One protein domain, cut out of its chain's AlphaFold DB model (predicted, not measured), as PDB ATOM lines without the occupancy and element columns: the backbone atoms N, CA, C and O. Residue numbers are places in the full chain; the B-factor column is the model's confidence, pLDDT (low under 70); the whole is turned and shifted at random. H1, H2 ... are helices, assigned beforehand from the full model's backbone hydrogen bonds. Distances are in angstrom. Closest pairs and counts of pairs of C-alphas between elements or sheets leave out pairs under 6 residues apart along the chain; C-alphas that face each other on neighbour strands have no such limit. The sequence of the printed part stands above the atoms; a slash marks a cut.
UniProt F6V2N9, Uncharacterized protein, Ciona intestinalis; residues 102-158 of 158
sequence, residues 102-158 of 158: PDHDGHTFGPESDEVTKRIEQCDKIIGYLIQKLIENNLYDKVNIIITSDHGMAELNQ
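This is residues 102 to 158 of the 158 residues of an uncharacterized protein of Ciona intestinalis (UniProt F6V2N9). A lopsided helical hairpin with a long tail: the short H1 folds back beside the first turns of the long H2, and after H2 the unnamed stretch 137 to 158 turns round and runs back the other way, its end reaching past H1. The printed part has 57 residues and two named helices, H1 then H2, with no named strand; its class is all helix. It is a rod, only just loose and close to extended, with a radius of gyration of the C-alphas of 14.9 A and spans of 50 by 19 by 12 A.

H1, residues 103 to 109, and H2, residues 114 to 136, form a helical hairpin over a tight link of 4 residues. They touch, H2 with residues 115 to 119 alone; the closest C-alphas, those of Asp 105 and Val 116, are 5.7 A apart. They run opposite ways at a shallow tilt of 27 degrees. In both helices every O i to N i+4 pair is within hydrogen-bond range.

H1 begins at C-alpha 103 (11.429, 35.509, 4.447). H2, 33.0 A long, ends at C-alpha 136 (38.716, 40.452, -6.167).

The C-alphas farthest apart, those of Asn 138 and Gln 158, are 49.8 A apart. The printed part has no cut; residue 158, the chain's last, is under 70 in pLDDT.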
ATOM      1  N   PRO A 102      14.518  36.233   1.562       96.00
ATOM      2  CA  PRO A 102      13.242  36.925   1.323       96.00
ATOM      3  C   PRO A 102      12.131  36.641   2.354       96.00
ATOM      4  O   PRO A 102      11.002  37.073   2.142       96.00
ATOM      5  N   ASP A 103      12.421  35.925   3.443       96.06
ATOM      6  CA  ASP A 103      11.429  35.509   4.447       96.06
ATOM      7  C   ASP A 103      10.564  36.672   4.972       96.06
ATOM      8  O   ASP A 103       9.335  36.609   4.933       96.06
ATOM      9  N   HIS A 104      11.199  37.781   5.363       93.38
ATOM     10  CA  HIS A 104      10.486  38.945   5.886       93.38
ATOM     11  C   HIS A 104       9.486  39.552   4.890       93.38
ATOM     12  O   HIS A 104       8.361  39.880   5.273       93.38
ATOM     13  N   ASP A 105       9.870  39.701   3.617       95.12
ATOM     14  CA  ASP A 105       8.946  40.179   2.583       95.12
ATOM     15  C   ASP A 105       7.858  39.132   2.284       95.12
ATOM     16  O   ASP A 105       6.699  39.503   2.124       95.12
ATOM     17  N   GLY A 106       8.187  37.836   2.316       96.56
ATOM     18  CA  GLY A 106       7.213  36.749   2.166       96.56
ATOM     19  C   GLY A 106       6.126  36.770   3.240       96.56
ATOM     20  O   GLY A 106       4.946  36.655   2.923       96.56
ATOM     21  N   HIS A 107       6.502  37.002   4.499       95.62
ATOM     22  CA  HIS A 107       5.550  37.188   5.594       95.62
ATOM     23  C   HIS A 107       4.712  38.466   5.472       95.62
ATOM     24  O   HIS A 107       3.579  38.499   5.947       95.62
ATOM     25  N   THR A 108       5.269  39.524   4.879       95.44
ATOM     26  CA  THR A 108       4.620  40.841   4.815       95.44
ATOM     27  C   THR A 108       3.644  40.950   3.645       95.44
ATOM     28  O   THR A 108       2.576  41.541   3.801       95.44
ATOM     29  N   PHE A 109       4.004  40.399   2.484       95.62
ATOM     30  CA  PHE A 109       3.285  40.603   1.223       95.62
ATOM     31  C   PHE A 109       2.698  39.321   0.618       95.62
ATOM     32  O   PHE A 109       1.900  39.414  -0.310       95.62
ATOM     33  N   GLY A 110       3.059  38.149   1.147       96.19
ATOM     34  CA  GLY A 110       2.690  36.846   0.597       96.19
ATOM     35  C   GLY A 110       3.736  36.323  -0.401       96.19
ATOM     36  O   GLY A 110       4.349  37.108  -1.128       96.19
ATOM     37  N   PRO A 111       3.995  35.003  -0.449       96.38
ATOM     38  CA  PRO A 111       5.037  34.410  -1.294       96.38
ATOM     39  C   PRO A 111       4.892  34.661  -2.801       96.38
ATOM     40  O   PRO A 111       5.897  34.593  -3.505       96.38
ATOM     41  N   GLU A 112       3.684  34.936  -3.304       95.62
ATOM     42  CA  GLU A 112       3.425  35.159  -4.737       95.62
ATOM     43  C   GLU A 112       3.444  36.646  -5.149       95.62
ATOM     44  O   GLU A 112       3.043  36.992  -6.259       95.62
ATOM     45  N   SER A 113       3.906  37.545  -4.273       96.75
ATOM     46  CA  SER A 113       3.853  38.988  -4.520       96.75
ATOM     47  C   SER A 113       4.991  39.526  -5.409       96.75
ATOM     48  O   SER A 113       6.102  38.980  -5.494       96.75
ATOM     49  N   ASP A 114       4.745  40.680  -6.037       98.00
ATOM     50  CA  ASP A 114       5.762  41.428  -6.788       98.00
ATOM     51  C   ASP A 114       6.905  41.913  -5.877       98.00
ATOM     52  O   ASP A 114       8.055  42.024  -6.311       98.00
ATOM     53  N   GLU A 115       6.615  42.232  -4.613       97.81
ATOM     54  CA  GLU A 115       7.607  42.612  -3.602       97.81
ATOM     55  C   GLU A 115       8.570  41.465  -3.307       97.81
ATOM     56  O   GLU A 115       9.784  41.686  -3.298       97.81
ATOM     57  N   VAL A 116       8.061  40.239  -3.141       97.56
ATOM     58  CA  VAL A 116       8.899  39.046  -2.957       97.56
ATOM     59  C   VAL A 116       9.757  38.799  -4.192       97.56
ATOM     60  O   VAL A 116      10.962  38.582  -4.060       97.56
ATOM     61  N   THR A 117       9.189  38.930  -5.393       98.00
ATOM     62  CA  THR A 117       9.951  38.814  -6.648       98.00
ATOM     63  C   THR A 117      11.104  39.822  -6.694       98.00
ATOM     64  O   THR A 117      12.263  39.448  -6.886       98.00
ATOM     65  N   LYS A 118      10.827  41.101  -6.409       98.00
ATOM     66  CA  LYS A 118      11.859  42.150  -6.323       98.00
ATOM     67  C   LYS A 118      12.881  41.861  -5.228       98.00
ATOM     68  O   LYS A 118      14.058  42.196  -5.385       98.00
ATOM     69  N   ARG A 119      12.470  41.261  -4.107       96.62
ATOM     70  CA  ARG A 119      13.398  40.896  -3.035       96.62
ATOM     71  C   ARG A 119      14.325  39.764  -3.454       96.62
ATOM     72  O   ARG A 119      15.517  39.847  -3.167       96.62
ATOM     73  N   ILE A 120      13.820  38.760  -4.163       97.19
ATOM     74  CA  ILE A 120      14.632  37.671  -4.714       97.19
ATOM     75  C   ILE A 120      15.705  38.234  -5.654       97.19
ATOM     76  O   ILE A 120      16.876  37.892  -5.502       97.19
ATOM     77  N   GLU A 121      15.358  39.175  -6.539       98.00
ATOM     78  CA  GLU A 121      16.342  39.855  -7.397       98.00
ATOM     79  C   GLU A 121      17.425  40.597  -6.593       98.00
ATOM     80  O   GLU A 121      18.582  40.682  -7.006       98.00
ATOM     81  N   GLN A 122      17.074  41.171  -5.440       96.44
ATOM     82  CA  GLN A 122      18.052  41.812  -4.558       96.44
ATOM     83  C   GLN A 122      18.947  40.790  -3.852       96.44
ATOM     84  O   GLN A 122      20.149  41.031  -3.731       96.44
ATOM     85  N   CYS A 123      18.398  39.658  -3.408       96.19
ATOM     86  CA  CYS A 123      19.181  38.558  -2.844       96.19
ATOM     87  C   CYS A 123      20.175  38.003  -3.874       96.19
ATOM     88  O   CYS A 123      21.350  37.835  -3.545       96.19
ATOM     89  N   ASP A 124      19.746  37.814  -5.125       98.06
ATOM     90  CA  ASP A 124      20.615  37.405  -6.234       98.06
ATOM     91  C   ASP A 124      21.767  38.402  -6.450       98.06
ATOM     92  O   ASP A 124      22.937  38.016  -6.471       98.06
ATOM     93  N   LYS A 125      21.477  39.711  -6.458       98.19
ATOM     94  CA  LYS A 125      22.514  40.760  -6.534       98.19
ATOM     95  C   LYS A 125      23.513  40.695  -5.377       98.19
ATOM     96  O   LYS A 125      24.695  40.963  -5.584       98.19
ATOM     97  N   ILE A 126      23.076  40.345  -4.167       97.75
ATOM     98  CA  ILE A 126      23.971  40.181  -3.009       97.75
ATOM     99  C   ILE A 126      24.836  38.926  -3.134       97.75
ATOM    100  O   ILE A 126      26.019  38.977  -2.791       97.75
ATOM    101  N   ILE A 127      24.300  37.828  -3.669       98.12
ATOM    102  CA  ILE A 127      25.093  36.635  -3.995       98.12
ATOM    103  C   ILE A 127      26.131  36.981  -5.070       98.12
ATOM    104  O   ILE A 127      27.314  36.691  -4.893       98.12
ATOM    105  N   GLY A 128      25.730  37.678  -6.136       98.50
ATOM    106  CA  GLY A 128      26.645  38.188  -7.157       98.50
ATOM    107  C   GLY A 128      27.735  39.088  -6.569       98.50
ATOM    108  O   GLY A 128      28.910  38.935  -6.903       98.50
ATOM    109  N   TYR A 129      27.380  39.964  -5.624       98.69
ATOM    110  CA  TYR A 129      28.342  40.787  -4.889       98.69
ATOM    111  C   TYR A 129      29.325  39.934  -4.072       98.69
ATOM    112  O   TYR A 129      30.528  40.165  -4.153       98.69
ATOM    113  N   LEU A 130      28.861  38.907  -3.348       98.62
ATOM    114  CA  LEU A 130      29.738  37.961  -2.646       98.62
ATOM    115  C   LEU A 130      30.733  37.297  -3.605       98.62
ATOM    116  O   LEU A 130      31.933  37.294  -3.324       98.62
ATOM    117  N   ILE A 131      30.262  36.782  -4.742       98.62
ATOM    118  CA  ILE A 131      31.131  36.171  -5.756       98.62
ATOM    119  C   ILE A 131      32.166  37.175  -6.268       98.62
ATOM    120  O   ILE A 131      33.360  36.873  -6.275       98.62
ATOM    121  N   GLN A 132      31.739  38.391  -6.611       98.75
ATOM    122  CA  GLN A 132      32.626  39.458  -7.067       98.75
ATOM    123  C   GLN A 132      33.714  39.774  -6.029       98.75
ATOM    124  O   GLN A 132      34.901  39.814  -6.358       98.75
ATOM    125  N   LYS A 133      33.346  39.919  -4.749       98.56
ATOM    126  CA  LYS A 133      34.306  40.151  -3.663       98.56
ATOM    127  C   LYS A 133      35.273  38.980  -3.487       98.56
ATOM    128  O   LYS A 133      36.452  39.213  -3.227       98.56
ATOM    129  N   LEU A 134      34.826  37.735  -3.641       98.50
ATOM    130  CA  LEU A 134      35.716  36.572  -3.591       98.50
ATOM    131  C   LEU A 134      36.710  36.561  -4.763       98.50
ATOM    132  O   LEU A 134      37.889  36.275  -4.542       98.50
ATOM    133  N   ILE A 135      36.280  36.917  -5.977       98.62
ATOM    134  CA  ILE A 135      37.159  37.047  -7.152       98.62
ATOM    135  C   ILE A 135      38.217  38.131  -6.911       98.62
ATOM    136  O   ILE A 135      39.409  37.855  -7.028       98.62
ATOM    137  N   GLU A 136      37.811  39.328  -6.477       98.38
ATOM    138  CA  GLU A 136      38.716  40.452  -6.167       98.38
ATOM    139  C   GLU A 136      39.777  40.109  -5.112       98.38
ATOM    140  O   GLU A 136      40.852  40.709  -5.068       98.38
ATOM    141  N   ASN A 137      39.478  39.144  -4.243       97.50
ATOM    142  CA  ASN A 137      40.377  38.679  -3.194       97.50
ATOM    143  C   ASN A 137      41.138  37.393  -3.565       97.50
ATOM    144  O   ASN A 137      41.860  36.861  -2.723       97.50
ATOM    145  N   ASN A 138      41.039  36.908  -4.810       98.00
ATOM    146  CA  ASN A 138      41.646  35.654  -5.277       98.00
ATOM    147  C   ASN A 138      41.225  34.428  -4.438       98.00
ATOM    148  O   ASN A 138      42.046  33.544  -4.145       98.00
ATOM    149  N   LEU A 139      39.959  34.415  -4.009       98.00
ATOM    150  CA  LEU A 139      39.349  33.392  -3.158       98.00
ATOM    151  C   LEU A 139      38.308  32.530  -3.878       98.00
ATOM    152  O   LEU A 139      38.007  31.457  -3.368       98.00
ATOM    153  N   TYR A 140      37.770  32.965  -5.022       97.88
ATOM    154  CA  TYR A 140      36.653  32.278  -5.686       97.88
ATOM    155  C   TYR A 140      36.929  30.787  -5.938       97.88
ATOM    156  O   TYR A 140      36.173  29.946  -5.469       97.88
ATOM    157  N   ASP A 141      38.086  30.447  -6.514       97.50
ATOM    158  CA  ASP A 141      38.465  29.048  -6.784       97.50
ATOM    159  C   ASP A 141      38.993  28.286  -5.548       97.50
ATOM    160  O   ASP A 141      39.475  27.159  -5.656       97.50
ATOM    161  N   LYS A 142      38.977  28.907  -4.362       97.44
ATOM    162  CA  LYS A 142      39.523  28.346  -3.108       97.44
ATOM    163  C   LYS A 142      38.468  28.148  -2.026       97.44
ATOM    164  O   LYS A 142      38.733  27.457  -1.041       97.44
ATOM    165  N   VAL A 143      37.315  28.795  -2.164       97.69
ATOM    166  CA  VAL A 143      36.226  28.749  -1.193       97.69
ATOM    167  C   VAL A 143      35.130  27.851  -1.742       97.69
ATOM    168  O   VAL A 143      34.571  28.113  -2.799       97.69
ATOM    169  N   ASN A 144      34.787  26.809  -0.987       98.44
ATOM    170  CA  ASN A 144      33.580  26.037  -1.251       98.44
ATOM    171  C   ASN A 144      32.379  26.814  -0.712       98.44
ATOM    172  O   ASN A 144      32.345  27.147   0.474       98.44
ATOM    173  N   ILE A 145      31.410  27.102  -1.577       98.00
ATOM    174  CA  ILE A 145      30.223  27.886  -1.230       98.00
ATOM    175  C   ILE A 145      29.014  26.955  -1.214       98.00
ATOM    176  O   ILE A 145      28.758  26.245  -2.184       98.00
ATOM    177  N   ILE A 146      28.261  26.991  -0.117       98.50
ATOM    178  CA  ILE A 146      26.954  26.346  -0.001       98.50
ATOM    179  C   ILE A 146      25.931  27.460   0.193       98.50
ATOM    180  O   ILE A 146      26.026  28.228   1.149       98.50
ATOM    181  N   ILE A 147      24.971  27.546  -0.724       97.62
ATOM    182  CA  ILE A 147      23.831  28.460  -0.635       97.62
ATOM    183  C   ILE A 147      22.610  27.607  -0.308       97.62
ATOM    184  O   ILE A 147      22.338  26.630  -1.003       97.62
ATOM    185  N   THR A 148      21.903  27.951   0.763       97.50
ATOM    186  CA  THR A 148      20.732  27.211   1.246       97.50
ATOM    187  C   THR A 148      19.730  28.162   1.890       97.50
ATOM    188  O   THR A 148      20.096  29.276   2.268       97.50
ATOM    189  N   SER A 149      18.488  27.704   2.043       97.38
ATOM    190  CA  SER A 149      17.504  28.280   2.963       97.38
ATOM    191  C   SER A 149      17.235  27.319   4.123       97.38
ATOM    192  O   SER A 149      17.638  26.152   4.088       97.38
ATOM    193  N   ASP A 150      16.595  27.828   5.165       97.38
ATOM    194  CA  ASP A 150      16.055  27.070   6.292       97.38
ATOM    195  C   ASP A 150      14.690  26.447   5.972       97.38
ATOM    196  O   ASP A 150      14.420  25.317   6.383       97.38
ATOM    197  N   HIS A 151      13.845  27.149   5.210       97.88
ATOM    198  CA  HIS A 151      12.546  26.654   4.755       97.88
ATOM    199  C   HIS A 151      12.054  27.342   3.463       97.88
ATOM    200  O   HIS A 151      12.779  28.108   2.823       97.88
ATOM    201  N   GLY A 152      10.832  26.992   3.042       96.62
ATOM    202  CA  GLY A 152      10.054  27.702   2.018       96.62
ATOM    203  C   GLY A 152       8.993  28.617   2.643       96.62
ATOM    204  O   GLY A 152       8.982  28.811   3.854       96.62
ATOM    205  N   MET A 153       8.073  29.148   1.840       97.00
ATOM    206  CA  MET A 153       6.978  30.010   2.305       97.00
ATOM    207  C   MET A 153       5.656  29.549   1.682       97.00
ATOM    208  O   MET A 153       5.653  29.042   0.561       97.00
ATOM    209  N   ALA A 154       4.546  29.706   2.405       95.81
ATOM    210  CA  ALA A 154       3.211  29.348   1.935       95.81
ATOM    211  C   ALA A 154       2.228  30.494   2.179       95.81
ATOM    212  O   ALA A 154       2.307  31.177   3.199       95.81
ATOM    213  N   GLU A 155       1.301  30.676   1.240       94.38
ATOM    214  CA  GLU A 155       0.204  31.626   1.380       94.38
ATOM    215  C   GLU A 155      -0.716  31.179   2.522       94.38
ATOM    216  O   GLU A 155      -1.024  29.989   2.666       94.38
ATOM    217  N   LEU A 156      -1.167  32.131   3.336       89.19
ATOM    218  CA  LEU A 156      -2.154  31.877   4.377       89.19
ATOM    219  C   LEU A 156      -3.475  32.496   3.936       89.19
ATOM    220  O   LEU A 156      -3.559  33.706   3.752       89.19
ATOM    221  N   ASN A 157      -4.520  31.679   3.813       76.12
ATOM    222  CA  ASN A 157      -5.874  32.205   3.670       76.12
ATOM    223  C   ASN A 157      -6.216  32.966   4.960       76.12
ATOM    224  O   ASN A 157      -6.342  32.339   6.015       76.12
ATOM    225  N   GLN A 158      -6.326  34.292   4.875       56.56
ATOM    226  CA  GLN A 158      -6.859  35.129   5.952       56.56
ATOM    227  C   GLN A 158      -8.378  35.242   5.851       56.56
ATOM    228  O   GLN A 158      -8.890  35.389   4.716       56.56
TER     229      GLN A 158